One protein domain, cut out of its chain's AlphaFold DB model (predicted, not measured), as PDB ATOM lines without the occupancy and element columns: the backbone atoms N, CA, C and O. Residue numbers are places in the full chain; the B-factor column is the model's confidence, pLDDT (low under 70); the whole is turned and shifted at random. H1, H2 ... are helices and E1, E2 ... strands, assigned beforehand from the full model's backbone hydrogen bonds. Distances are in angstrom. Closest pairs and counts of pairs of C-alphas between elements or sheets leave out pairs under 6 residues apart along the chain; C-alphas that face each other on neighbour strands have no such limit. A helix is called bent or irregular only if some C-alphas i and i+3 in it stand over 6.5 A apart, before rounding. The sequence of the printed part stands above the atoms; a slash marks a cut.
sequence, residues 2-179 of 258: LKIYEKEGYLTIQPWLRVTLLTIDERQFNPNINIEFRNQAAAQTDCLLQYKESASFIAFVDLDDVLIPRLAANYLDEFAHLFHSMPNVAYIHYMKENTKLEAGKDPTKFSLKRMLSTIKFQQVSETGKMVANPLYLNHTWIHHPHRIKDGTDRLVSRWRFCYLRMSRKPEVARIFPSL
ATOM      1  N   LEU A   2     137.653  75.173 224.672       57.09
ATOM      2  CA  LEU A   2     136.416  75.974 224.824       57.09
ATOM      3  C   LEU A   2     135.115  75.147 224.904       57.09
ATOM      4  O   LEU A   2     134.294  75.416 225.768       57.09
ATOM      5  N   LYS A   3     134.957  74.085 224.096       72.12
ATOM      6  CA  LYS A   3     133.782  73.181 224.165       72.12
ATOM      7  C   LYS A   3     133.578  72.505 225.530       72.12
ATOM      8  O   LYS A   3     132.476  72.085 225.853       72.12
ATOM      9  N   ILE A   4     134.645  72.360 226.318       72.31
ATOM     10  CA  ILE A   4     134.556  71.826 227.684       72.31
ATOM     11  C   ILE A   4     133.932  72.891 228.586       72.31
ATOM     12  O   ILE A   4     132.969  72.600 229.275       72.31
ATOM     13  N   TYR A   5     134.416  74.133 228.514       68.19
ATOM     14  CA  TYR A   5     133.842  75.256 229.265       68.19
ATOM     15  C   TYR A   5     132.375  75.505 228.909       68.19
ATOM     16  O   TYR A   5     131.591  75.829 229.793       68.19
ATOM     17  N   GLU A   6     132.004  75.307 227.643       77.94
ATOM     18  CA  GLU A   6     130.606  75.354 227.213       77.94
ATOM     19  C   GLU A   6     129.745  74.297 227.905       77.94
ATOM     20  O   GLU A   6     128.703  74.605 228.476       77.94
ATOM     21  N   LYS A   7     130.212  73.047 227.914       77.69
ATOM     22  CA  LYS A   7     129.506  71.934 228.555       77.69
ATOM     23  C   LYS A   7     129.354  72.119 230.067       77.69
ATOM     24  O   LYS A   7     128.336  71.728 230.626       77.69
ATOM     25  N   GLU A   8     130.356  72.702 230.710       78.56
ATOM     26  CA  GLU A   8     130.334  73.022 232.141       78.56
ATOM     27  C   GLU A   8     129.505  74.290 232.452       78.56
ATOM     28  O   GLU A   8     129.428  74.712 233.603       78.56
ATOM     29  N   GLY A   9     128.883  74.915 231.442       77.12
ATOM     30  CA  GLY A   9     128.012  76.080 231.610       77.12
ATOM     31  C   GLY A   9     128.749  77.394 231.879       77.12
ATOM     32  O   GLY A   9     128.119  78.379 232.254       77.12
ATOM     33  N   TYR A  10     130.073  77.437 231.695       70.44
ATOM     34  CA  TYR A  10     130.868  78.652 231.903       70.44
ATOM     35  C   TYR A  10     130.776  79.644 230.740       70.44
ATOM     36  O   TYR A  10     131.050  80.829 230.927       70.44
ATOM     37  N   LEU A  11     130.456  79.173 229.535       80.06
ATOM     38  CA  LEU A  11     130.286  80.003 228.342       80.06
ATOM     39  C   LEU A  11     129.320  79.339 227.356       80.06
ATOM     40  O   LEU A  11     128.997  78.168 227.504       80.06
ATOM     41  N   THR A  12     128.930  80.062 226.312       81.69
ATOM     42  CA  THR A  12     128.221  79.505 225.152       81.69
ATOM     43  C   THR A  12     129.059  79.768 223.907       81.69
ATOM     44  O   THR A  12     129.565  80.877 223.727       81.69
ATOM     45  N   ILE A  13     129.241  78.761 223.054       83.44
ATOM     46  CA  ILE A  13     129.939  78.880 221.776       83.44
ATOM     47  C   ILE A  13     128.896  78.917 220.676       83.44
ATOM     48  O   ILE A  13     128.181  77.953 220.424       83.44
ATOM     49  N   GLN A  14     128.881  80.017 219.945       82.00
ATOM     50  CA  GLN A  14     128.092  80.131 218.735       82.00
ATOM     51  C   GLN A  14     129.014  79.963 217.524       82.00
ATOM     52  O   GLN A  14     129.887  80.806 217.302       82.00
ATOM     53  N   PRO A  15     128.881  78.872 216.745       82.19
ATOM     54  CA  PRO A  15     129.589  78.750 215.481       82.19
ATOM     55  C   PRO A  15     129.178  79.886 214.546       82.19
ATOM     56  O   PRO A  15     127.995  80.200 214.433       82.19
ATOM     57  N   TRP A  16     130.152  80.468 213.855       78.62
ATOM     58  CA  TRP A  16     129.907  81.524 212.881       78.62
ATOM     59  C   TRP A  16     130.230  81.058 211.459       78.62
ATOM     60  O   TRP A  16     130.936  80.063 211.261       78.62
ATOM     61  N   LEU A  17     129.676  81.749 210.464       79.19
ATOM     62  CA  LEU A  17     129.721  81.334 209.064       79.19
ATOM     63  C   LEU A  17     131.159  81.288 208.529       79.19
ATOM     64  O   LEU A  17     131.916  82.255 208.608       79.19
ATOM     65  N   ARG A  18     131.523  80.155 207.920       81.00
ATOM     66  CA  ARG A  18     132.756  80.011 207.138       81.00
ATOM     67  C   ARG A  18     132.438  80.255 205.670       81.00
ATOM     68  O   ARG A  18     131.573  79.586 205.108       81.00
ATOM     69  N   VAL A  19     133.177  81.155 205.027       80.38
ATOM     70  CA  VAL A  19     133.018  81.393 203.590       80.38
ATOM     71  C   VAL A  19     133.671  80.247 202.825       80.38
ATOM     72  O   VAL A  19     134.855  79.965 203.006       80.38
ATOM     73  N   THR A  20     132.893  79.592 201.967       82.31
ATOM     74  CA  THR A  20     133.359  78.496 201.108       82.31
ATOM     75  C   THR A  20     133.076  78.866 199.660       82.31
ATOM     76  O   THR A  20     131.945  79.207 199.323       82.31
ATOM     77  N   LEU A  21     134.098  78.821 198.803       81.75
ATOM     78  CA  LEU A  21     133.920  79.023 197.367       81.75
ATOM     79  C   LEU A  21     133.614  77.675 196.721       81.75
ATOM     80  O   LEU A  21     134.388  76.735 196.853       81.75
ATOM     81  N   LEU A  22     132.483  77.579 196.021       88.50
ATOM     82  CA  LEU A  22     132.029  76.321 195.418       88.50
ATOM     83  C   LEU A  22     132.908  75.865 194.244       88.50
ATOM     84  O   LEU A  22     132.934  74.685 193.915       88.50
ATOM     85  N   THR A  23     133.601  76.802 193.598       90.75
ATOM     86  CA  THR A  23     134.339  76.571 192.347       90.75
ATOM     87  C   THR A  23     135.856  76.618 192.504       90.75
ATOM     88  O   THR A  23     136.563  76.311 191.547       90.75
ATOM     89  N   ILE A  24     136.372  77.002 193.676       82.88
ATOM     90  CA  ILE A  24     137.811  77.146 193.925       82.88
ATOM     91  C   ILE A  24     138.183  76.333 195.160       82.88
ATOM     92  O   ILE A  24     137.642  76.555 196.241       82.88
ATOM     93  N   ASP A  25     139.126  75.405 194.992       80.50
ATOM     94  CA  ASP A  25     139.643  74.591 196.091       80.50
ATOM     95  C   ASP A  25     140.368  75.473 197.123       80.50
ATOM     96  O   ASP A  25     141.176  76.341 196.777       80.50
ATOM     97  N   GLU A  26     140.113  75.235 198.411       74.31
ATOM     98  CA  GLU A  26     140.666  76.039 199.506       74.31
ATOM     99  C   GLU A  26     142.206  75.998 199.572       74.31
ATOM    100  O   GLU A  26     142.835  76.944 200.051       74.31
ATOM    101  N   ARG A  27     142.837  74.938 199.046       78.44
ATOM    102  CA  ARG A  27     144.301  74.834 198.920       78.44
ATOM    103  C   ARG A  27     144.858  75.814 197.892       78.44
ATOM    104  O   ARG A  27     146.029  76.177 197.986       78.44
ATOM    105  N   GLN A  28     144.048  76.217 196.913       74.44
ATOM    106  CA  GLN A  28     144.413  77.209 195.900       74.44
ATOM    107  C   GLN A  28     144.119  78.624 196.396       74.44
ATOM    108  O   GLN A  28     144.958  79.514 196.264       74.44
ATOM    109  N   PHE A  29     142.946  78.829 196.999       76.50
ATOM    110  CA  PHE A  29     142.560  80.118 197.555       76.50
ATOM    111  C   PHE A  29     141.593  79.950 198.725       76.50
ATOM    112  O   PHE A  29     140.465  79.489 198.568       76.50
ATOM    113  N   ASN A  30     142.024  80.398 199.903       79.00
ATOM    114  CA  ASN A  30     141.169  80.467 201.076       79.00
ATOM    115  C   ASN A  30     140.597  81.891 201.212       79.00
ATOM    116  O   ASN A  30     141.361  82.824 201.469       79.00
ATOM    117  N   PRO A  31     139.280  82.109 201.069       77.81
ATOM    118  CA  PRO A  31     138.703  83.441 201.243       77.81
ATOM    119  C   PRO A  31     138.796  83.918 202.700       77.81
ATOM    120  O   PRO A  31     138.995  85.102 202.947       77.81
ATOM    121  N   ASN A  32     138.744  83.012 203.680       76.69
ATOM    122  CA  ASN A  32     138.671  83.356 205.104       76.69
ATOM    123  C   ASN A  32     139.950  84.006 205.649       76.69
ATOM    124  O   ASN A  32     139.895  84.668 206.680       76.69
ATOM    125  N   ILE A  33     141.093  83.855 204.971       75.75
ATOM    126  CA  ILE A  33     142.327  84.574 205.338       75.75
ATOM    127  C   ILE A  33     142.384  85.994 204.759       75.75
ATOM    128  O   ILE A  33     143.181  86.797 205.233       75.75
ATOM    129  N   ASN A  34     141.573  86.281 203.735       69.56
ATOM    130  CA  ASN A  34     141.591  87.537 202.979       69.56
ATOM    131  C   ASN A  34     140.398  88.449 203.305       69.56
ATOM    132  O   ASN A  34     140.395  89.609 202.903       69.56
ATOM    133  N   ILE A  35     139.383  87.942 204.008       69.06
ATOM    134  CA  ILE A  35     138.268  88.761 204.489       69.06
ATOM    135  C   ILE A  35     138.737  89.604 205.677       69.06
ATOM    136  O   ILE A  35     139.591  89.175 206.456       69.06
ATOM    137  N   GLU A  36     138.177  90.809 205.798       66.50
ATOM    138  CA  GLU A  36     138.488  91.774 206.850       66.50
ATOM    139  C   GLU A  36     138.572  91.102 208.230       66.50
ATOM    140  O   GLU A  36     137.648  90.411 208.670       66.50
ATOM    141  N   PHE A  37     139.737  91.257 208.871       68.00
ATOM    142  CA  PHE A  37     140.088  90.646 210.158       68.00
ATOM    143  C   PHE A  37     139.731  89.154 210.264       68.00
ATOM    144  O   PHE A  37     139.312  88.677 211.313       68.00
ATOM    145  N   ARG A  38     139.871  88.399 209.166       73.31
ATOM    146  CA  ARG A  38     139.516  86.973 209.092       73.31
ATOM    147  C   ARG A  38     138.076  86.704 209.541       73.31
ATOM    148  O   ARG A  38     137.831  85.756 210.281       73.31
ATOM    149  N   ASN A  39     137.144  87.549 209.091       77.06
ATOM    150  CA  ASN A  39     135.719  87.554 209.441       77.06
ATOM    151  C   ASN A  39     135.357  88.048 210.854       77.06
ATOM    152  O   ASN A  39     134.180  88.037 211.222       77.06
ATOM    153  N   GLN A  40     136.316  88.526 211.645       78.00
ATOM    154  CA  GLN A  40     136.045  88.983 213.007       78.00
ATOM    155  C   GLN A  40     135.016  90.124 213.068       78.00
ATOM    156  O   GLN A  40     134.101  90.074 213.889       78.00
ATOM    157  N   ALA A  41     135.128  91.123 212.186       77.06
ATOM    158  CA  ALA A  41     134.238  92.287 212.191       77.06
ATOM    159  C   ALA A  41     132.766  91.899 211.978       77.06
ATOM    160  O   ALA A  41     131.866  92.415 212.646       77.06
ATOM    161  N   ALA A  42     132.520  90.949 211.077       80.12
ATOM    162  CA  ALA A  42     131.181  90.466 210.777       80.12
ATOM    163  C   ALA A  42     130.625  89.593 211.917       80.12
ATOM    164  O   ALA A  42     129.478  89.789 212.316       80.12
ATOM    165  N   ALA A  43     131.444  88.720 212.515       81.88
ATOM    166  CA  ALA A  43     131.046  87.912 213.672       81.88
ATOM    167  C   ALA A  43     130.679  88.768 214.892       81.88
ATOM    168  O   ALA A  43     129.687  88.525 215.578       81.88
ATOM    169  N   GLN A  44     131.459  89.809 215.157       84.06
ATOM    170  CA  GLN A  44     131.183  90.711 216.263       84.06
ATOM    171  C   GLN A  44     129.989  91.645 215.977       84.06
ATOM    172  O   GLN A  44     129.243  91.973 216.899       84.06
ATOM    173  N   THR A  45     129.755  92.032 214.717       84.19
ATOM    174  CA  THR A  45     128.527  92.748 214.320       84.19
ATOM    175  C   THR A  45     127.288  91.889 214.567       84.19
ATOM    176  O   THR A  45     126.315  92.368 215.138       84.19
ATOM    177  N   ASP A  46     127.338  90.618 214.175       85.94
ATOM    178  CA  ASP A  46     126.263  89.653 214.408       85.94
ATOM    179  C   ASP A  46     125.983  89.475 215.913       85.94
ATOM    180  O   ASP A  46     124.841  89.584 216.352       85.94
ATOM    181  N   CYS A  47     127.037  89.354 216.729       84.56
ATOM    182  CA  CYS A  47     126.927  89.360 218.191       84.56
ATOM    183  C   CYS A  47     126.215  90.621 218.718       84.56
ATOM    184  O   CYS A  47     125.266  90.519 219.494       84.56
ATOM    185  N   LEU A  48     126.610  91.817 218.263       85.19
ATOM    186  CA  LEU A  48     125.931  93.052 218.662       85.19
ATOM    187  C   LEU A  48     124.440  93.001 218.320       85.19
ATOM    188  O   LEU A  48     123.625  93.328 219.172       85.19
ATOM    189  N   LEU A  49     124.079  92.598 217.100       85.62
ATOM    190  CA  LEU A  49     122.685  92.580 216.652       85.62
ATOM    191  C   LEU A  49     121.829  91.588 217.446       85.62
ATOM    192  O   LEU A  49     120.695  91.913 217.788       85.62
ATOM    193  N   GLN A  50     122.372  90.419 217.780       86.62
ATOM    194  CA  GLN A  50     121.653  89.400 218.544       86.62
ATOM    195  C   GLN A  50     121.436  89.794 220.008       86.62
ATOM    196  O   GLN A  50     120.379  89.511 220.573       86.62
ATOM    197  N   TYR A  51     122.421  90.451 220.625       87.00
ATOM    198  CA  TYR A  51     122.412  90.712 222.067       87.00
ATOM    199  C   TYR A  51     122.105  92.164 222.447       87.00
ATOM    200  O   TYR A  51     122.071  92.494 223.633       87.00
ATOM    201  N   LYS A  52     121.847  93.041 221.467       84.81
ATOM    202  CA  LYS A  52     121.634  94.479 221.693       84.81
ATOM    203  C   LYS A  52     120.569  94.785 222.746       84.81
ATOM    204  O   LYS A  52     120.746  95.704 223.538       84.81
ATOM    205  N   GLU A  53     119.471  94.037 222.724       85.12
ATOM    206  CA  GLU A  53     118.308  94.262 223.592       85.12
ATOM    207  C   GLU A  53     118.250  93.302 224.789       85.12
ATOM    208  O   GLU A  53     117.396  93.452 225.657       85.12
ATOM    209  N   SER A  54     119.156  92.322 224.857       88.12
ATOM    210  CA  SER A  54     119.140  91.259 225.872       88.12
ATOM    211  C   SER A  54     120.342  91.277 226.818       88.12
ATOM    212  O   SER A  54     120.309  90.611 227.851       88.12
ATOM    213  N   ALA A  55     121.385  92.058 226.516       89.81
ATOM    214  CA  ALA A  55     122.570  92.194 227.356       89.81
ATOM    215  C   ALA A  55     122.678  93.591 227.983       89.81
ATOM    216  O   ALA A  55     122.490  94.607 227.319       89.81
ATOM    217  N   SER A  56     123.067  93.659 229.261       88.81
ATOM    218  CA  SER A  56     123.398  94.937 229.914       88.81
ATOM    219  C   SER A  56     124.723  95.519 229.413       88.81
ATOM    220  O   SER A  56     124.880  96.734 229.341       88.81
ATOM    221  N   PHE A  57     125.673  94.648 229.055       90.12
ATOM    222  CA  PHE A  57     126.994  95.016 228.554       90.12
ATOM    223  C   PHE A  57     127.438  94.035 227.468       90.12
ATOM    224  O   PHE A  57     127.211  92.833 227.597       90.12
ATOM    225  N   ILE A  58     128.126  94.529 226.437       90.06
ATOM    226  CA  ILE A  58     128.772  93.701 225.409       90.06
ATOM    227  C   ILE A  58     130.257  94.057 225.354       90.06
ATOM    228  O   ILE A  58     130.620  95.226 225.210       90.06
ATOM    229  N   ALA A  59     131.114  93.043 225.475       88.31
ATOM    230  CA  ALA A  59     132.561  93.173 225.363       88.31
ATOM    231  C   ALA A  59     133.041  92.671 223.995       88.31
ATOM    232  O   ALA A  59     132.790  91.528 223.621       88.31
ATOM    233  N   PHE A  60     133.773  93.516 223.273       86.19
ATOM    234  CA  PHE A  60     134.389  93.199 221.987       86.19
ATOM    235  C   PHE A  60     135.891  92.991 222.193       86.19
ATOM    236  O   PHE A  60     136.676  93.941 222.165       86.19
ATOM    237  N   VAL A  61     136.271  91.740 222.459       81.31
ATOM    238  CA  VAL A  61     137.646  91.301 222.763       81.31
ATOM    239  C   VAL A  61     138.098  90.206 221.794       81.31
ATOM    240  O   VAL A  61     137.255  89.527 221.201       81.31
ATOM    241  N   ASP A  62     139.410  90.034 221.631       77.31
ATOM    242  CA  ASP A  62     139.961  88.917 220.855       77.31
ATOM    243  C   ASP A  62     140.049  87.657 221.734       77.31
ATOM    244  O   ASP A  62     140.030  87.733 222.962       77.31
ATOM    245  N   LEU A  63     140.143  86.474 221.117       72.12
ATOM    246  CA  LEU A  63     140.228  85.199 221.850       72.12
ATOM    247  C   LEU A  63     141.532  85.044 222.649       72.12
ATOM    248  O   LEU A  63     141.604  84.210 223.551       72.12
ATOM    249  N   ASP A  64     142.563  85.805 222.294       69.56
ATOM    250  CA  ASP A  64     143.856  85.873 222.968       69.56
ATOM    251  C   ASP A  64     143.966  87.043 223.959       69.56
ATOM    252  O   ASP A  64     144.991  87.173 224.634       69.56
ATOM    253  N   ASP A  65     142.904  87.840 224.123       73.31
ATOM    254  CA  ASP A  65     142.838  88.890 225.133       73.31
ATOM    255  C   ASP A  65     142.172  88.416 226.424       73.31
ATOM    256  O   ASP A  65     141.191  87.673 226.444       73.31
ATOM    257  N   VAL A  66     142.680  88.928 227.544       72.75
ATOM    258  CA  VAL A  66     142.081  88.733 228.864       72.75
ATOM    259  C   VAL A  66     141.882  90.096 229.503       72.75
ATOM    260  O   VAL A  66     142.846  90.805 229.802       72.75
ATOM    261  N   LEU A  67     140.624  90.455 229.750       75.06
ATOM    262  CA  LEU A  67     140.291  91.590 230.604       75.06
ATOM    263  C   LEU A  67     140.469  91.165 232.066       75.06
ATOM    264  O   LEU A  67     140.130  90.055 232.452       75.06
ATOM    265  N   ILE A  68     141.038  92.022 232.908       73.94
ATOM    266  CA  ILE A  68     141.276  91.673 234.314       73.94
ATOM    267  C   ILE A  68     140.540  92.685 235.182       73.94
ATOM    268  O   ILE A  68     141.000  93.829 235.246       73.94
ATOM    269  N   PRO A  69     139.465  92.272 235.882       72.50
ATOM    270  CA  PRO A  69     138.771  93.139 236.818       72.50
ATOM    271  C   PRO A  69     139.724  93.697 237.882       72.50
ATOM    272  O   PRO A  69     140.551  92.974 238.456       72.50
ATOM    273  N   ARG A  70     139.642  95.002 238.134       72.88
ATOM    274  CA  ARG A  70     140.425  95.703 239.156       72.88
ATOM    275  C   ARG A  70     139.601  96.205 240.326       72.88
ATOM    276  O   ARG A  70     140.148  96.206 241.433       72.88
ATOM    277  N   LEU A  71     138.375  96.646 240.066       79.69
ATOM    278  CA  LEU A  71     137.477  97.280 241.028       79.69
ATOM    279  C   LEU A  71     136.516  96.268 241.653       79.69
ATOM    280  O   LEU A  71     136.081  96.480 242.781       79.69
ATOM    281  N   ALA A  72     136.245  95.155 240.965       81.69
ATOM    282  CA  ALA A  72     135.343  94.118 241.454       81.69
ATOM    283  C   ALA A  72     135.906  92.694 241.311       81.69
ATOM    284  O   ALA A  72     137.004  92.469 240.794       81.69
ATOM    285  N   ALA A  73     135.152  91.716 241.820       78.88
ATOM    286  CA  ALA A  73     135.525  90.302 241.796       78.88
ATOM    287  C   ALA A  73     135.202  89.606 240.460       78.88
ATOM    288  O   ALA A  73     135.791  88.567 240.158       78.88
ATOM    289  N   ASN A  74     134.289  90.166 239.664       79.75
ATOM    290  CA  ASN A  74     133.849  89.633 238.377       79.75
ATOM    291  C   ASN A  74     133.575  90.775 237.379       79.75
ATOM    292  O   ASN A  74     133.566  91.949 237.750       79.75
ATOM    293  N   TYR A  75     133.375  90.427 236.104       83.94
ATOM    294  CA  TYR A  75     133.146  91.411 235.041       83.94
ATOM    295  C   TYR A  75     131.841  92.187 235.200       83.94
ATOM    296  O   TYR A  75     131.828  93.384 234.940       83.94
ATOM    297  N   LEU A  76     130.758  91.523 235.619       87.88
ATOM    298  CA  LEU A  76     129.446  92.154 235.733       87.88
ATOM    299  C   LEU A  76     129.483  93.299 236.745       87.88
ATOM    300  O   LEU A  76     129.097  94.413 236.410       87.88
ATOM    301  N   ASP A  77     130.014  93.039 237.938       87.31
ATOM    302  CA  ASP A  77     130.129  94.036 239.002       87.31
ATOM    303  C   ASP A  77     131.098  95.161 238.621       87.31
ATOM    304  O   ASP A  77     130.850  96.323 238.932       87.31
ATOM    305  N   GLU A  78     132.190  94.843 237.914       87.12
ATOM    306  CA  GLU A  78     133.133  95.856 237.434       87.12
ATOM    307  C   GLU A  78     132.468  96.797 236.429       87.12
ATOM    308  O   GLU A  78     132.550  98.018 236.567       87.12
ATOM    309  N   PHE A  79     131.789  96.237 235.428       89.88
ATOM    310  CA  PHE A  79     131.118  97.027 234.405       89.88
ATOM    311  C   PHE A  79     129.961  97.816 235.017       89.88
ATOM    312  O   PHE A  79     129.875  99.020 234.794       89.88
ATOM    313  N   ALA A  80     129.143  97.192 235.866       89.94
ATOM    314  CA  ALA A  80     128.069  97.872 236.580       89.94
ATOM    315  C   ALA A  80     128.597  99.047 237.411       89.94
ATOM    316  O   ALA A  80     128.068 100.150 237.301       89.94
ATOM    317  N   HIS A  81     129.675  98.856 238.174       87.94
ATOM    318  CA  HIS A  81     130.282  99.925 238.963       87.94
ATOM    319  C   HIS A  81     130.794 101.077 238.086       87.94
ATOM    320  O   HIS A  81     130.533 102.245 238.386       87.94
ATOM    321  N   LEU A  82     131.492 100.767 236.990       85.94
ATOM    322  CA  LEU A  82     132.035 101.775 236.079       85.94
ATOM    323  C   LEU A  82     130.922 102.570 235.378       85.94
ATOM    324  O   LEU A  82     130.937 103.797 235.420       85.94
ATOM    325  N   PHE A  83     129.940 101.895 234.779       85.19
ATOM    326  CA  PHE A  83     128.837 102.559 234.078       85.19
ATOM    327  C   PHE A  83     127.873 103.278 235.036       85.19
ATOM    328  O   PHE A  83     127.333 104.319 234.675       85.19
ATOM    329  N   HIS A  84     127.692 102.796 236.272       86.88
ATOM    330  CA  HIS A  84     126.908 103.509 237.287       86.88
ATOM    331  C   HIS A  84     127.601 104.795 237.748       86.88
ATOM    332  O   HIS A  84     126.962 105.833 237.892       86.88
ATOM    333  N   SER A  85     128.923 104.744 237.933       81.62
ATOM    334  CA  SER A  85     129.719 105.915 238.326       81.62
ATOM    335  C   SER A  85     129.829 106.958 237.204       81.62
ATOM    336  O   SER A  85     130.204 108.099 237.462       81.62
ATOM    337  N   MET A  86     129.531 106.573 235.959       80.06
ATOM    338  CA  MET A  86     129.657 107.404 234.760       80.06
ATOM    339  C   MET A  86     128.428 107.220 233.850       80.06
ATOM    340  O   MET A  86     128.538 106.622 232.777       80.06
ATOM    341  N   PRO A  87     127.252 107.739 234.249       73.12
ATOM    342  CA  PRO A  87     125.972 107.423 233.606       73.12
ATOM    343  C   PRO A  87     125.873 107.873 232.140       73.12
ATOM    344  O   PRO A  87     125.052 107.347 231.394       73.12
ATOM    345  N   ASN A  88     126.726 108.805 231.708       79.06
ATOM    346  CA  ASN A  88     126.750 109.309 230.335       79.06
ATOM    347  C   ASN A  88     127.758 108.576 229.435       79.06
ATOM    348  O   ASN A  88     127.937 108.971 228.292       79.06
ATOM    349  N   VAL A  89     128.447 107.528 229.893       80.19
ATOM    350  CA  VAL A  89     129.450 106.838 229.065       80.19
ATOM    351  C   VAL A  89     128.790 105.769 228.191       80.19
ATOM    352  O   VAL A  89     128.177 104.831 228.694       80.19
ATOM    353  N   ALA A  90     128.954 105.876 226.868       78.75
ATOM    354  CA  ALA A  90     128.429 104.884 225.921       78.75
ATOM    355  C   ALA A  90     129.246 103.584 225.936       78.75
ATOM    356  O   ALA A  90     128.712 102.475 225.838       78.75
ATOM    357  N   TYR A  91     130.563 103.724 226.066       83.56
ATOM    358  CA  TYR A  91     131.492 102.608 226.104       83.56
ATOM    359  C   TYR A  91     132.800 102.974 226.805       83.56
ATOM    360  O   TYR A  91     133.217 104.134 226.858       83.56
ATOM    361  N   ILE A  92     133.483 101.940 227.280       82.00
ATOM    362  CA  ILE A  92     134.780 102.008 227.938       82.00
ATOM    363  C   ILE A  92     135.800 101.316 227.041       82.00
ATOM    364  O   ILE A  92     135.676 100.125 226.747       82.00
ATOM    365  N   HIS A  93     136.819 102.054 226.604       78.88
ATOM    366  CA  HIS A  93     137.976 101.476 225.922       78.88
ATOM    367  C   HIS A  93     139.020 101.039 226.946       78.88
ATOM    368  O   HIS A  93     139.577 101.870 227.664       78.88
ATOM    369  N   TYR A  94     139.309  99.744 226.980       76.75
ATOM    370  CA  TYR A  94     140.419  99.124 227.690       76.75
ATOM    371  C   TYR A  94     141.647  99.151 226.786       76.75
ATOM    372  O   TYR A  94     141.778  98.332 225.877       76.75
ATOM    373  N   MET A  95     142.538 100.116 227.011       70.25
ATOM    374  CA  MET A  95     143.753 100.249 226.204       70.25
ATOM    375  C   MET A  95     144.651  99.018 226.347       70.25
ATOM    376  O   MET A  95     144.883  98.531 227.454       70.25
ATOM    377  N   LYS A  96     145.204  98.562 225.223       69.94
ATOM    378  CA  LYS A  96     146.242  97.536 225.211       69.94
ATOM    379  C   LYS A  96     147.585  98.206 225.484       69.94
ATOM    380  O   LYS A  96     148.012  99.077 224.726       69.94
ATOM    381  N   GLU A  97     148.246  97.821 226.574       67.44
ATOM    382  CA  GLU A  97     149.609  98.277 226.850       67.44
ATOM    383  C   GLU A  97     150.632  97.305 226.268       67.44
ATOM    384  O   GLU A  97     150.660  96.122 226.614       67.44
ATOM    385  N   ASN A  98     151.527  97.833 225.436       67.81
ATOM    386  CA  ASN A  98     152.651  97.059 224.940       67.81
ATOM    387  C   ASN A  98     153.631  96.729 226.063       67.81
ATOM    388  O   ASN A  98     153.966  97.569 226.909       67.81
ATOM    389  N   THR A  99     154.126  95.495 226.048       71.06
ATOM    390  CA  THR A  99     155.094  95.000 227.022       71.06
ATOM    391  C   THR A  99     156.371  94.550 226.333       71.06
ATOM    392  O   THR A  99     156.356  93.959 225.258       71.06
ATOM    393  N   LYS A 100     157.500  94.832 226.977       77.19
ATOM    394  CA  LYS A 100     158.783  94.191 226.701       77.19
ATOM    395  C   LYS A 100     159.047  93.167 227.787       77.19
ATOM    396  O   LYS A 100     158.763  93.423 228.951       77.19
ATOM    397  N   LEU A 101     159.612  92.032 227.415       83.50
ATOM    398  CA  LEU A 101     160.016  90.985 228.343       83.50
ATOM    399  C   LEU A 101     161.365  90.416 227.912       83.50
ATOM    400  O   LEU A 101     161.760  90.540 226.752       83.50
ATOM    401  N   GLU A 102     162.076  89.799 228.845       81.44
ATOM    402  CA  GLU A 102     163.340  89.122 228.580       81.44
ATOM    403  C   GLU A 102     163.065  87.647 228.289       81.44
ATOM    404  O   GLU A 102     162.754  86.862 229.186       81.44
ATOM    405  N   ALA A 103     163.174  87.267 227.015       80.19
ATOM    406  CA  ALA A 103     163.083  85.881 226.578       80.19
ATOM    407  C   ALA A 103     164.467  85.226 226.520       80.19
ATOM    408  O   ALA A 103     165.460  85.856 226.150       80.19
ATOM    409  N   GLY A 104     164.535  83.940 226.871       74.12
ATOM    410  CA  GLY A 104     165.744  83.147 226.674       74.12
ATOM    411  C   GLY A 104     166.087  83.070 225.187       74.12
ATOM    412  O   GLY A 104     165.258  82.641 224.392       74.12
ATOM    413  N   LYS A 105     167.306  83.483 224.819       64.19
ATOM    414  CA  LYS A 105     167.796  83.451 223.427       64.19
ATOM    415  C   LYS A 105     167.884  82.026 222.868       64.19
ATOM    416  O   LYS A 105     167.692  81.821 221.677       64.19
ATOM    417  N   ASP A 106     168.143  81.062 223.749       61.38
ATOM    418  CA  ASP A 106     168.274  79.645 223.427       61.38
ATOM    419  C   ASP A 106     167.150  78.852 224.113       61.38
ATOM    420  O   ASP A 106     166.780  79.196 225.242       61.38
ATOM    421  N   PRO A 107     166.655  77.754 223.511       54.72
ATOM    422  CA  PRO A 107     165.598  76.931 224.099       54.72
ATOM    423  C   PRO A 107     165.905  76.464 225.527       54.72
ATOM    424  O   PRO A 107     165.015  76.448 226.365       54.72
ATOM    425  N   THR A 108     167.173  76.172 225.832       60.53
ATOM    426  CA  THR A 108     167.629  75.723 227.161       60.53
ATOM    427  C   THR A 108     167.571  76.808 228.239       60.53
ATOM    428  O   THR A 108     167.675  76.507 229.425       60.53
ATOM    429  N   LYS A 109     167.428  78.076 227.841       62.19
ATOM    430  CA  LYS A 109     167.322  79.241 228.731       62.19
ATOM    431  C   LYS A 109     165.901  79.796 228.783       62.19
ATOM    432  O   LYS A 109     165.666  80.804 229.454       62.19
ATOM    433  N   PHE A 110     164.968  79.186 228.052       70.12
ATOM    434  CA  PHE A 110     163.577  79.591 228.072       70.12
ATOM    435  C   PHE A 110     162.971  79.324 229.455       70.12
ATOM    436  O   PHE A 110     163.188  78.292 230.079       70.12
ATOM    437  N   SER A 111     162.209  80.284 229.967       68.75
ATOM    438  CA  SER A 111     161.437  80.104 231.190       68.75
ATOM    439  C   SER A 111     160.273  81.069 231.159       68.75
ATOM    440  O   SER A 111     160.461  82.281 231.253       68.75
ATOM    441  N   LEU A 112     159.063  80.523 231.066       59.94
ATOM    442  CA  LEU A 112     157.845  81.321 231.060       59.94
ATOM    443  C   LEU A 112     157.715  82.142 232.353       59.94
ATOM    444  O   LEU A 112     157.399  83.326 232.305       59.94
ATOM    445  N   LYS A 113     158.065  81.553 233.506       67.06
ATOM    446  CA  LYS A 113     158.124  82.267 234.791       67.06
ATOM    447  C   LYS A 113     159.092  83.451 234.735       67.06
ATOM    448  O   LYS A 113     158.720  84.550 235.135       67.06
ATOM    449  N   ARG A 114     160.315  83.244 234.229       71.62
ATOM    450  CA  ARG A 114     161.321  84.312 234.114       71.62
ATOM    451  C   ARG A 114     160.851  85.403 233.158       71.62
ATOM    452  O   ARG A 114     160.836  86.567 233.541       71.62
ATOM    453  N   MET A 115     160.384  85.026 231.972       76.25
ATOM    454  CA  MET A 115     159.852  85.958 230.977       76.25
ATOM    455  C   MET A 115     158.756  86.832 231.557       76.25
ATOM    456  O   MET A 115     158.865  88.056 231.540       76.25
ATOM    457  N   LEU A 116     157.739  86.216 232.149       71.38
ATOM    458  CA  LEU A 116     156.617  86.962 232.692       71.38
ATOM    459  C   LEU A 116     157.024  87.809 233.917       71.38
ATOM    460  O   LEU A 116     156.505  88.907 234.103       71.38
ATOM    461  N   SER A 117     158.015  87.372 234.708       71.62
ATOM    462  CA  SER A 117     158.576  88.182 235.804       71.62
ATOM    463  C   SER A 117     159.368  89.413 235.340       71.62
ATOM    464  O   SER A 117     159.558  90.340 236.122       71.62
ATOM    465  N   THR A 118     159.805  89.446 234.076       80.56
ATOM    466  CA  THR A 118     160.599  90.546 233.485       80.56
ATOM    467  C   THR A 118     159.767  91.513 232.645       80.56
ATOM    468  O   THR A 118     160.324  92.390 231.984       80.56
ATOM    469  N   ILE A 119     158.438  91.371 232.658       76.56
ATOM    470  CA  ILE A 119     157.534  92.251 231.918       76.56
ATOM    471  C   ILE A 119     157.743  93.710 232.347       76.56
ATOM    472  O   ILE A 119     157.558  94.079 233.508       76.56
ATOM    473  N   LYS A 120     158.085  94.553 231.374       76.31
ATOM    474  CA  LYS A 120     158.182  96.007 231.475       76.31
ATOM    475  C   LYS A 120     157.184  96.636 230.516       76.31
ATOM    476  O   LYS A 120     157.241  96.422 229.305       76.31
ATOM    477  N   PHE A 121     156.283  97.442 231.059       73.19
ATOM    478  CA  PHE A 121     155.312  98.197 230.274       73.19
ATOM    479  C   PHE A 121     156.014  99.301 229.498       73.19
ATOM    480  O   PHE A 121     156.734 100.113 230.077       73.19
ATOM    481  N   GLN A 122     155.797  99.340 228.187       69.50
ATOM    482  CA  GLN A 122     156.404 100.344 227.318       69.50
ATOM    483  C   GLN A 122     155.681 101.691 227.364       69.50
ATOM    484  O   GLN A 122     156.143 102.634 226.734       69.50
ATOM    485  N   GLN A 123     154.542 101.776 228.062       66.94
ATOM    486  CA  GLN A 123     153.661 102.948 228.111       66.94
ATOM    487  C   GLN A 123     153.145 103.423 226.739       66.94
ATOM    488  O   GLN A 123     152.440 104.429 226.672       66.94
ATOM    489  N   VAL A 124     153.427 102.674 225.670       61.34
ATOM    490  CA  VAL A 124     152.825 102.831 224.348       61.34
ATOM    491  C   VAL A 124     151.482 102.118 224.381       61.34
ATOM    492  O   VAL A 124     151.414 100.929 224.706       61.34
ATOM    493  N   SER A 125     150.426 102.873 224.106       59.81
ATOM    494  CA  SER A 125     149.060 102.361 224.106       59.81
ATOM    495  C   SER A 125     148.635 102.109 222.663       59.81
ATOM    496  O   SER A 125     148.716 103.015 221.836       59.81
ATOM    497  N   GLU A 126     148.220 100.882 222.365       64.06
ATOM    498  CA  GLU A 126     147.620 100.508 221.082       64.06
ATOM    499  C   GLU A 126     146.098 100.619 221.153       64.06
ATOM    500  O   GLU A 126     145.524 100.811 222.229       64.06
ATOM    501  N   THR A 127     145.437 100.473 220.002       62.81
ATOM    502  CA  THR A 127     143.980 100.366 219.918       62.81
ATOM    503  C   THR A 127     143.479  99.318 220.912       62.81
ATOM    504  O   THR A 127     143.792  98.133 220.805       62.81
ATOM    505  N   GLY A 128     142.750  99.789 221.922       70.44
ATOM    506  CA  GLY A 128     142.215  98.956 222.987       70.44
ATOM    507  C   GLY A 128     141.035  98.090 222.557       70.44
ATOM    508  O   GLY A 128     140.563  98.158 221.424       70.44
ATOM    509  N   LYS A 129     140.533  97.303 223.505       80.81
ATOM    510  CA  LYS A 129     139.261  96.582 223.388       80.81
ATOM    511  C   LYS A 129     138.154  97.365 224.056       80.81
ATOM    512  O   LYS A 129     138.419  98.147 224.964       80.81
ATOM    513  N   MET A 130     136.916  97.180 223.616       82.88
ATOM    514  CA  MET A 130     135.804  97.974 224.129       82.88
ATOM    515  C   MET A 130     134.777  97.121 224.860       82.88
ATOM    516  O   MET A 130     134.458  96.010 224.446       82.88
ATOM    517  N   VAL A 131     134.241  97.680 225.940       88.94
ATOM    518  CA  VAL A 131     133.039  97.187 226.611       88.94
ATOM    519  C   VAL A 131     132.002  98.292 226.523       88.94
ATOM    520  O   VAL A 131     132.288  99.430 226.891       88.94
ATOM    521  N   ALA A 132     130.819  97.983 226.013       87.94
ATOM    522  CA  ALA A 132     129.770  98.964 225.780       87.94
ATOM    523  C   ALA A 132     128.475  98.605 226.489       87.94
ATOM    524  O   ALA A 132     128.147  97.428 226.633       87.94
ATOM    525  N   ASN A 133     127.713  99.640 226.838       88.31
ATOM    526  CA  ASN A 133     126.286  99.495 227.064       88.31
ATOM    527  C   ASN A 133     125.594  99.534 225.686       88.31
ATOM    528  O   ASN A 133     125.639 100.571 225.010       88.31
ATOM    529  N   PRO A 134     124.977  98.429 225.232       86.44
ATOM    530  CA  PRO A 134     124.449  98.335 223.874       86.44
ATOM    531  C   PRO A 134     123.300  99.316 223.588       86.44
ATOM    532  O   PRO A 134     123.100  99.674 222.426       86.44
ATOM    533  N   LEU A 135     122.608  99.826 224.617       83.31
ATOM    534  CA  LEU A 135     121.547 100.836 224.473       83.31
ATOM    535  C   LEU A 135     122.062 102.190 223.963       83.31
ATOM    536  O   LEU A 135     121.285 102.992 223.443       83.31
ATOM    537  N   TYR A 136     123.359 102.460 224.115       82.12
ATOM    538  CA  TYR A 136     123.982 103.714 223.682       82.12
ATOM    539  C   TYR A 136     124.716 103.598 222.339       82.12
ATOM    540  O   TYR A 136     125.210 104.602 221.819       82.12
ATOM    541  N   LEU A 137     124.763 102.399 221.745       78.06
ATOM    542  CA  LEU A 137     125.402 102.160 220.452       78.06
ATOM    543  C   LEU A 137     124.398 102.297 219.301       78.06
ATOM    544  O   LEU A 137     123.482 101.488 219.162       78.06
ATOM    545  N   ASN A 138     124.615 103.264 218.408       74.00
ATOM    546  CA  ASN A 138     123.780 103.498 217.215       74.00
ATOM    547  C   ASN A 138     124.478 103.113 215.896       74.00
ATOM    548  O   ASN A 138     124.176 103.656 214.836       74.00
ATOM    549  N   HIS A 139     125.443 102.199 215.946       74.12
ATOM    550  CA  HIS A 139     126.222 101.752 214.789       74.12
ATOM    551  C   HIS A 139     126.641 100.290 214.972       74.12
ATOM    552  O   HIS A 139     126.610  99.755 216.079       74.12
ATOM    553  N   THR A 140     127.093  99.668 213.886       70.19
ATOM    554  CA  THR A 140     127.631  98.299 213.866       70.19
ATOM    555  C   THR A 140     129.159  98.249 213.867       70.19
ATOM    556  O   THR A 140     129.737  97.193 214.078       70.19
ATOM    557  N   TRP A 141     129.841  99.387 213.673       67.19
ATOM    558  CA  TRP A 141     131.305  99.439 213.674       67.19
ATOM    559  C   TRP A 141     131.894  99.535 215.085       67.19
ATOM    560  O   TRP A 141     131.719 100.534 215.774       67.19
ATOM    561  N   ILE A 142     132.629  98.516 215.495       64.62
ATOM    562  CA  ILE A 142     133.014  98.246 216.893       64.62
ATOM    563  C   ILE A 142     134.507  98.447 217.184       64.62
ATOM    564  O   ILE A 142     134.920  98.428 218.332       64.62
ATOM    565  N   HIS A 143     135.344  98.659 216.168       58.91
ATOM    566  CA  HIS A 143     136.776  98.902 216.391       58.91
ATOM    567  C   HIS A 143     137.076 100.357 216.777       58.91
ATOM    568  O   HIS A 143     138.058 100.636 217.463       58.91
ATOM    569  N   HIS A 144     136.238 101.292 216.322       59.75
ATOM    570  CA  HIS A 144     136.328 102.712 216.656       59.75
ATOM    571  C   HIS A 144     135.014 103.411 216.280       59.75
ATOM    572  O   HIS A 144     134.923 104.047 215.221       59.75
ATOM    573  N   PRO A 145     133.949 103.252 217.073       58.12
ATOM    574  CA  PRO A 145     132.649 103.798 216.710       58.12
ATOM    575  C   PRO A 145     132.729 105.314 216.553       58.12
ATOM    576  O   PRO A 145     133.269 105.981 217.421       58.12
ATOM    577  N   HIS A 146     132.278 105.891 215.435       53.91
ATOM    578  CA  HIS A 146     132.382 107.343 215.191       53.91
ATOM    579  C   HIS A 146     131.151 108.123 215.672       53.91
ATOM    580  O   HIS A 146     131.260 109.309 215.965       53.91
ATOM    581  N   ARG A 147     130.004 107.457 215.828       55.81
ATOM    582  CA  ARG A 147     128.753 108.062 216.293       55.81
ATOM    583  C   ARG A 147     128.299 107.367 217.567       55.81
ATOM    584  O   ARG A 147     128.162 106.154 217.563       55.81
ATOM    585  N   ILE A 148     128.069 108.122 218.629       65.31
ATOM    586  CA  ILE A 148     127.418 107.657 219.861       65.31
ATOM    587  C   ILE A 148     126.122 108.445 220.037       65.31
ATOM    588  O   ILE A 148     125.919 109.435 219.334       65.31
ATOM    589  N   LYS A 149     125.218 107.988 220.907       66.12
ATOM    590  CA  LYS A 149     123.973 108.713 221.189       66.12
ATOM    591  C   LYS A 149     124.286 110.130 221.692       66.12
ATOM    592  O   LYS A 149     125.191 110.301 222.509       66.12
ATOM    593  N   ASP A 150     123.535 111.128 221.235       65.06
ATOM    594  CA  ASP A 150     123.725 112.512 221.681       65.06
ATOM    595  C   ASP A 150     123.625 112.618 223.212       65.06
ATOM    596  O   ASP A 150     122.752 112.008 223.836       65.06
ATOM    597  N   GLY A 151     124.554 113.367 223.813       62.03
ATOM    598  CA  GLY A 151     124.682 113.499 225.269       62.03
ATOM    599  C   GLY A 151     125.466 112.378 225.960       62.03
ATOM    600  O   GLY A 151     125.474 112.335 227.188       62.03
ATOM    601  N   THR A 152     126.116 111.483 225.205       59.94
ATOM    602  CA  THR A 152     127.016 110.460 225.761       59.94
ATOM    603  C   THR A 152     128.488 110.739 225.452       59.94
ATOM    604  O   THR A 152     128.813 111.347 224.434       59.94
ATOM    605  N   ASP A 153     129.376 110.265 226.328       65.69
ATOM    606  CA  ASP A 153     130.826 110.434 226.269       65.69
ATOM    607  C   ASP A 153     131.556 109.114 225.981       65.69
ATOM    608  O   ASP A 153     131.056 108.005 226.209       65.69
ATOM    609  N   ARG A 154     132.798 109.250 225.504       59.97
ATOM    610  CA  ARG A 154     133.748 108.146 225.322       59.97
ATOM    611  C   ARG A 154     134.745 108.152 226.467       59.97
ATOM    612  O   ARG A 154     135.483 109.122 226.621       59.97
ATOM    613  N   LEU A 155     134.846 107.048 227.201       60.59
ATOM    614  CA  LEU A 155     135.889 106.907 228.210       60.59
ATOM    615  C   LEU A 155     137.046 106.061 227.673       60.59
ATOM    616  O   LEU A 155     136.893 104.871 227.388       60.59
ATOM    617  N   VAL A 156     138.233 106.661 227.595       57.00
ATOM    618  CA  VAL A 156     139.480 105.923 227.371       57.00
ATOM    619  C   VAL A 156     140.072 105.568 228.725       57.00
ATOM    620  O   VAL A 156     140.629 106.411 229.425       57.00
ATOM    621  N   SER A 157     139.954 104.301 229.103       54.88
ATOM    622  CA  SER A 157     140.494 103.794 230.355       54.88
ATOM    623  C   SER A 157     141.861 103.143 230.122       54.88
ATOM    624  O   SER A 157     142.022 102.172 229.374       54.88
ATOM    625  N   ARG A 158     142.893 103.719 230.741       48.28
ATOM    626  CA  ARG A 158     144.273 103.235 230.643       48.28
ATOM    627  C   ARG A 158     144.506 102.173 231.716       48.28
ATOM    628  O   ARG A 158     144.861 102.490 232.851       48.28
ATOM    629  N   TRP A 159     144.273 100.910 231.377       49.88
ATOM    630  CA  TRP A 159     144.442  99.804 232.317       49.88
ATOM    631  C   TRP A 159     145.767  99.070 232.090       49.88
ATOM    632  O   TRP A 159     146.090  98.653 230.985       49.88
ATOM    633  N   ARG A 160     146.549  98.905 233.165       49.72
ATOM    634  CA  ARG A 160     147.815  98.155 233.157       49.72
ATOM    635  C   ARG A 160     147.559  96.654 233.286       49.72
ATOM    636  O   ARG A 160     146.796  96.236 234.159       49.72
ATOM    637  N   PHE A 161     148.265  95.852 232.490       44.84
ATOM    638  CA  PHE A 161     148.223  94.388 232.557       44.84
ATOM    639  C   PHE A 161     148.631  93.908 233.965       44.84
ATOM    640  O   PHE A 161     149.719  94.197 234.464       44.84
ATOM    641  N   CYS A 162     147.745  93.177 234.641       55.00
ATOM    642  CA  CYS A 162     147.872  92.823 236.059       55.00
ATOM    643  C   CYS A 162     148.580  91.477 236.288       55.00
ATOM    644  O   CYS A 162     148.244  90.746 237.221       55.00
ATOM    645  N   TYR A 163     149.574  91.130 235.462       52.22
ATOM    646  CA  TYR A 163     150.292  89.854 235.574       52.22
ATOM    647  C   TYR A 163     150.826  89.601 236.996       52.22
ATOM    648  O   TYR A 163     150.641  88.517 237.547       52.22
ATOM    649  N   LEU A 164     151.410  90.619 237.637       54.00
ATOM    650  CA  LEU A 164     151.912  90.522 239.015       54.00
ATOM    651  C   LEU A 164     150.806  90.228 240.041       54.00
ATOM    652  O   LEU A 164     151.074  89.601 241.058       54.00
ATOM    653  N   ARG A 165     149.562  90.652 239.790       60.53
ATOM    654  CA  ARG A 165     148.408  90.342 240.648       60.53
ATOM    655  C   ARG A 165     147.881  88.933 240.376       60.53
ATOM    656  O   ARG A 165     147.604  88.204 241.320       60.53
ATOM    657  N   MET A 166     147.783  88.533 239.105       58.25
ATOM    658  CA  MET A 166     147.313  87.197 238.713       58.25
ATOM    659  C   MET A 166     148.278  86.087 239.136       58.25
ATOM    660  O   MET A 166     147.848  85.103 239.717       58.25
ATOM    661  N   SER A 167     149.581  86.262 238.911       59.03
ATOM    662  CA  SER A 167     150.629  85.308 239.320       59.03
ATOM    663  C   SER A 167     150.731  85.112 240.833       59.03
ATOM    664  O   SER A 167     151.252  84.094 241.279       59.03
ATOM    665  N   ARG A 168     150.223  86.067 241.622       64.50
ATOM    666  CA  ARG A 168     150.133  85.975 243.085       64.50
ATOM    667  C   ARG A 168     148.863  85.279 243.573       64.50
ATOM    668  O   ARG A 168     148.770  85.011 244.767       64.50
ATOM    669  N   LYS A 169     147.893  84.985 242.696       67.56
ATOM    670  CA  LYS A 169     146.724  84.191 243.087       67.56
ATOM    671  C   LYS A 169     147.172  82.761 243.417       67.56
ATOM    672  O   LYS A 169     147.897  82.183 242.604       67.56
ATOM    673  N   PRO A 170     146.771  82.184 244.565       68.06
ATOM    674  CA  PRO A 170     147.226  80.861 245.000       68.06
ATOM    675  C   PRO A 170     147.007  79.766 243.949       68.06
ATOM    676  O   PRO A 170     147.876  78.922 243.731       68.06
ATOM    677  N   GLU A 171     145.876  79.817 243.247       63.06
ATOM    678  CA  GLU A 171     145.485  78.853 242.217       63.06
ATOM    679  C   GLU A 171     146.426  78.913 241.012       63.06
ATOM    680  O   GLU A 171     146.841  77.885 240.478       63.06
ATOM    681  N   VAL A 172     146.803  80.129 240.618       59.53
ATOM    682  CA  VAL A 172     147.704  80.392 239.496       59.53
ATOM    683  C   VAL A 172     149.136  80.044 239.890       59.53
ATOM    684  O   VAL A 172     149.801  79.288 239.185       59.53
ATOM    685  N   ALA A 173     149.600  80.509 241.051       67.00
ATOM    686  CA  ALA A 173     150.933  80.221 241.575       67.00
ATOM    687  C   ALA A 173     151.219  78.712 241.675       67.00
ATOM    688  O   ALA A 173     152.359  78.297 241.472       67.00
ATOM    689  N   ARG A 174     150.188  77.889 241.918       66.62
ATOM    690  CA  ARG A 174     150.284  76.422 241.954       66.62
ATOM    691  C   ARG A 174     150.524  75.782 240.581       66.62
ATOM    692  O   ARG A 174     151.170  74.745 240.511       66.62
ATOM    693  N   ILE A 175     150.022  76.390 239.505       57.84
ATOM    694  CA  ILE A 175     150.136  75.878 238.126       57.84
ATOM    695  C   ILE A 175     151.453  76.327 237.477       57.84
ATOM    696  O   ILE A 175     152.019  75.635 236.640       57.84
ATOM    697  N   PHE A 176     151.988  77.481 237.874       55.59
ATOM    698  CA  PHE A 176     153.197  78.054 237.274       55.59
ATOM    699  C   PHE A 176     154.419  77.114 237.209       55.59
ATOM    700  O   PHE A 176     155.095  77.112 236.179       55.59
ATOM    701  N   PRO A 177     154.721  76.310 238.247       68.50
ATOM    702  CA  PRO A 177     155.814  75.340 238.205       68.50
ATOM    703  C   PRO A 177     155.614  74.190 237.209       68.50
ATOM    704  O   PRO A 177     156.602  73.586 236.807       68.50
ATOM    705  N   SER A 178     154.373  73.878 236.814       56.31
ATOM    706  CA  SER A 178     154.062  72.778 235.890       56.31
ATOM    707  C   SER A 178     153.998  73.212 234.424       56.31
ATOM    708  O   SER A 178     153.749  72.382 233.550       56.31
ATOM    709  N   LEU A 179     154.181  74.504 234.135       51.72
ATOM    710  CA  LEU A 179     154.173  75.000 232.762       51.72
ATOM    711  C   LEU A 179     155.452  74.563 232.026       51.72
ATOM    712  O   LEU A 179     156.532  74.587 232.622       51.72
TER     713      LEU A 179
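This is residues 2 to 179 of the 258 residues of a protein of Haemonchus placei (UniProt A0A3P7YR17). A small, strongly twisted sheet of four strands has helix H3 over one face, and its two long strands E2 and E3 run on together as a two-stranded arm, near whose far end H4, H5 and H6 form a loose group. H2 only grazes the sheet at E1, and from H1 a long link loops away, with residues 22 to 28 sticking out. The printed part has 178 residues, with six named helices and four named strands in the order H1, H2, E1, H3, E2, H4, E3, E4, H5, H6; the mixed sheet runs E1, E3, E2, E4. The class is mixed, helices and strands, with under half of the residues in named elements. The whole is loose, with a radius of gyration of the C-alphas of 19.5 A and spans of 54 by 51 by 37 A.

H1 is residues 2 to 7, beginning at C-alpha 2 (136.416, 75.974, 224.824). H2 is residues 36 to 51, 22.2 A long, and irregular: C-alphas 38 and 41 are 8.1 A apart. E1 is residues 58 to 60, and H3 is residues 75 to 85, 15.3 A. E2, residues 89 to 100, spans 32.0 A and ends at C-alpha 100 (158.783, 94.191, 226.701). H4 is residues 112 to 117. E3, residues 120 to 132, spans 29.1 A and bends by 78 degrees at residue 124. E4 is residues 153 to 157, and H5 is residues 163 to 166. H6, residues 170 to 178, is 14.0 A long and only just irregular, with C-alphas 174 and 177 6.8 A apart; it ends at C-alpha 178 (154.062, 72.778, 235.890).

E1 and E3 are antiparallel, with N 60 and O 130 2.8 A apart, within hydrogen-bond range. E3 and E2 are antiparallel at 153 degrees, with N 94 and O 129 at 2.7 A and N 120 and O 100 at 2.8 A. E2 and E4 are parallel at 24 degrees, with N 93 and O 155 at 2.9 A. H3 is on the sheet at a height over the sheet of 10.1 A, over E3 and E2 and slantwise to the strands, at 56 degrees to E2 on the local plane; its closest C-alphas to E2 are those of Phe 83 and Val 89, 6.6 A. E1, H3 and E2 form a split strand-helix-strand unit, two strands running the same way with E3 between them, and its crossover is left-handed. H2 only grazes the sheet with residues 41 to 51; the closest C-alphas of H2 and E1 are those of Gln 44 and Phe 60, 7.0 A. H4 and H6 are close but not clearly touching, Lys 113 and Phe 176 being closest with C-alphas 6.9 A apart, at a steep tilt of 48 degrees, opposite ways. H4 and H5 are also close but not clearly touching, with the C-alphas of Leu 116 and Tyr 163 closest at 7.5 A. H1 is not on the sheet and is apart from H2. Every O i to N i+4 pair is within hydrogen-bond range in H1, H3 and H4, against 9 of 12 in H2 and 2 of 5 in H6, where 2 of 6 O i to N i+3 pairs are; H5 is too short for an i+4 pair, and its one i+3 pair is within range.

The two farthest C-alphas, of Thr 108 and Asp 150, are 57.5 A apart. The printed part has no cut. The links H1 to H2, E1 to H3, E2 to H4 and E3 to E4 are long. Residues 168 to 174, of which 170 to 174 belong to H6, stand free, as do residues 22 to 28. Mean pLDDT of the printed part is 73.6, and 63 residues are under 70, among them residues 141 to 179.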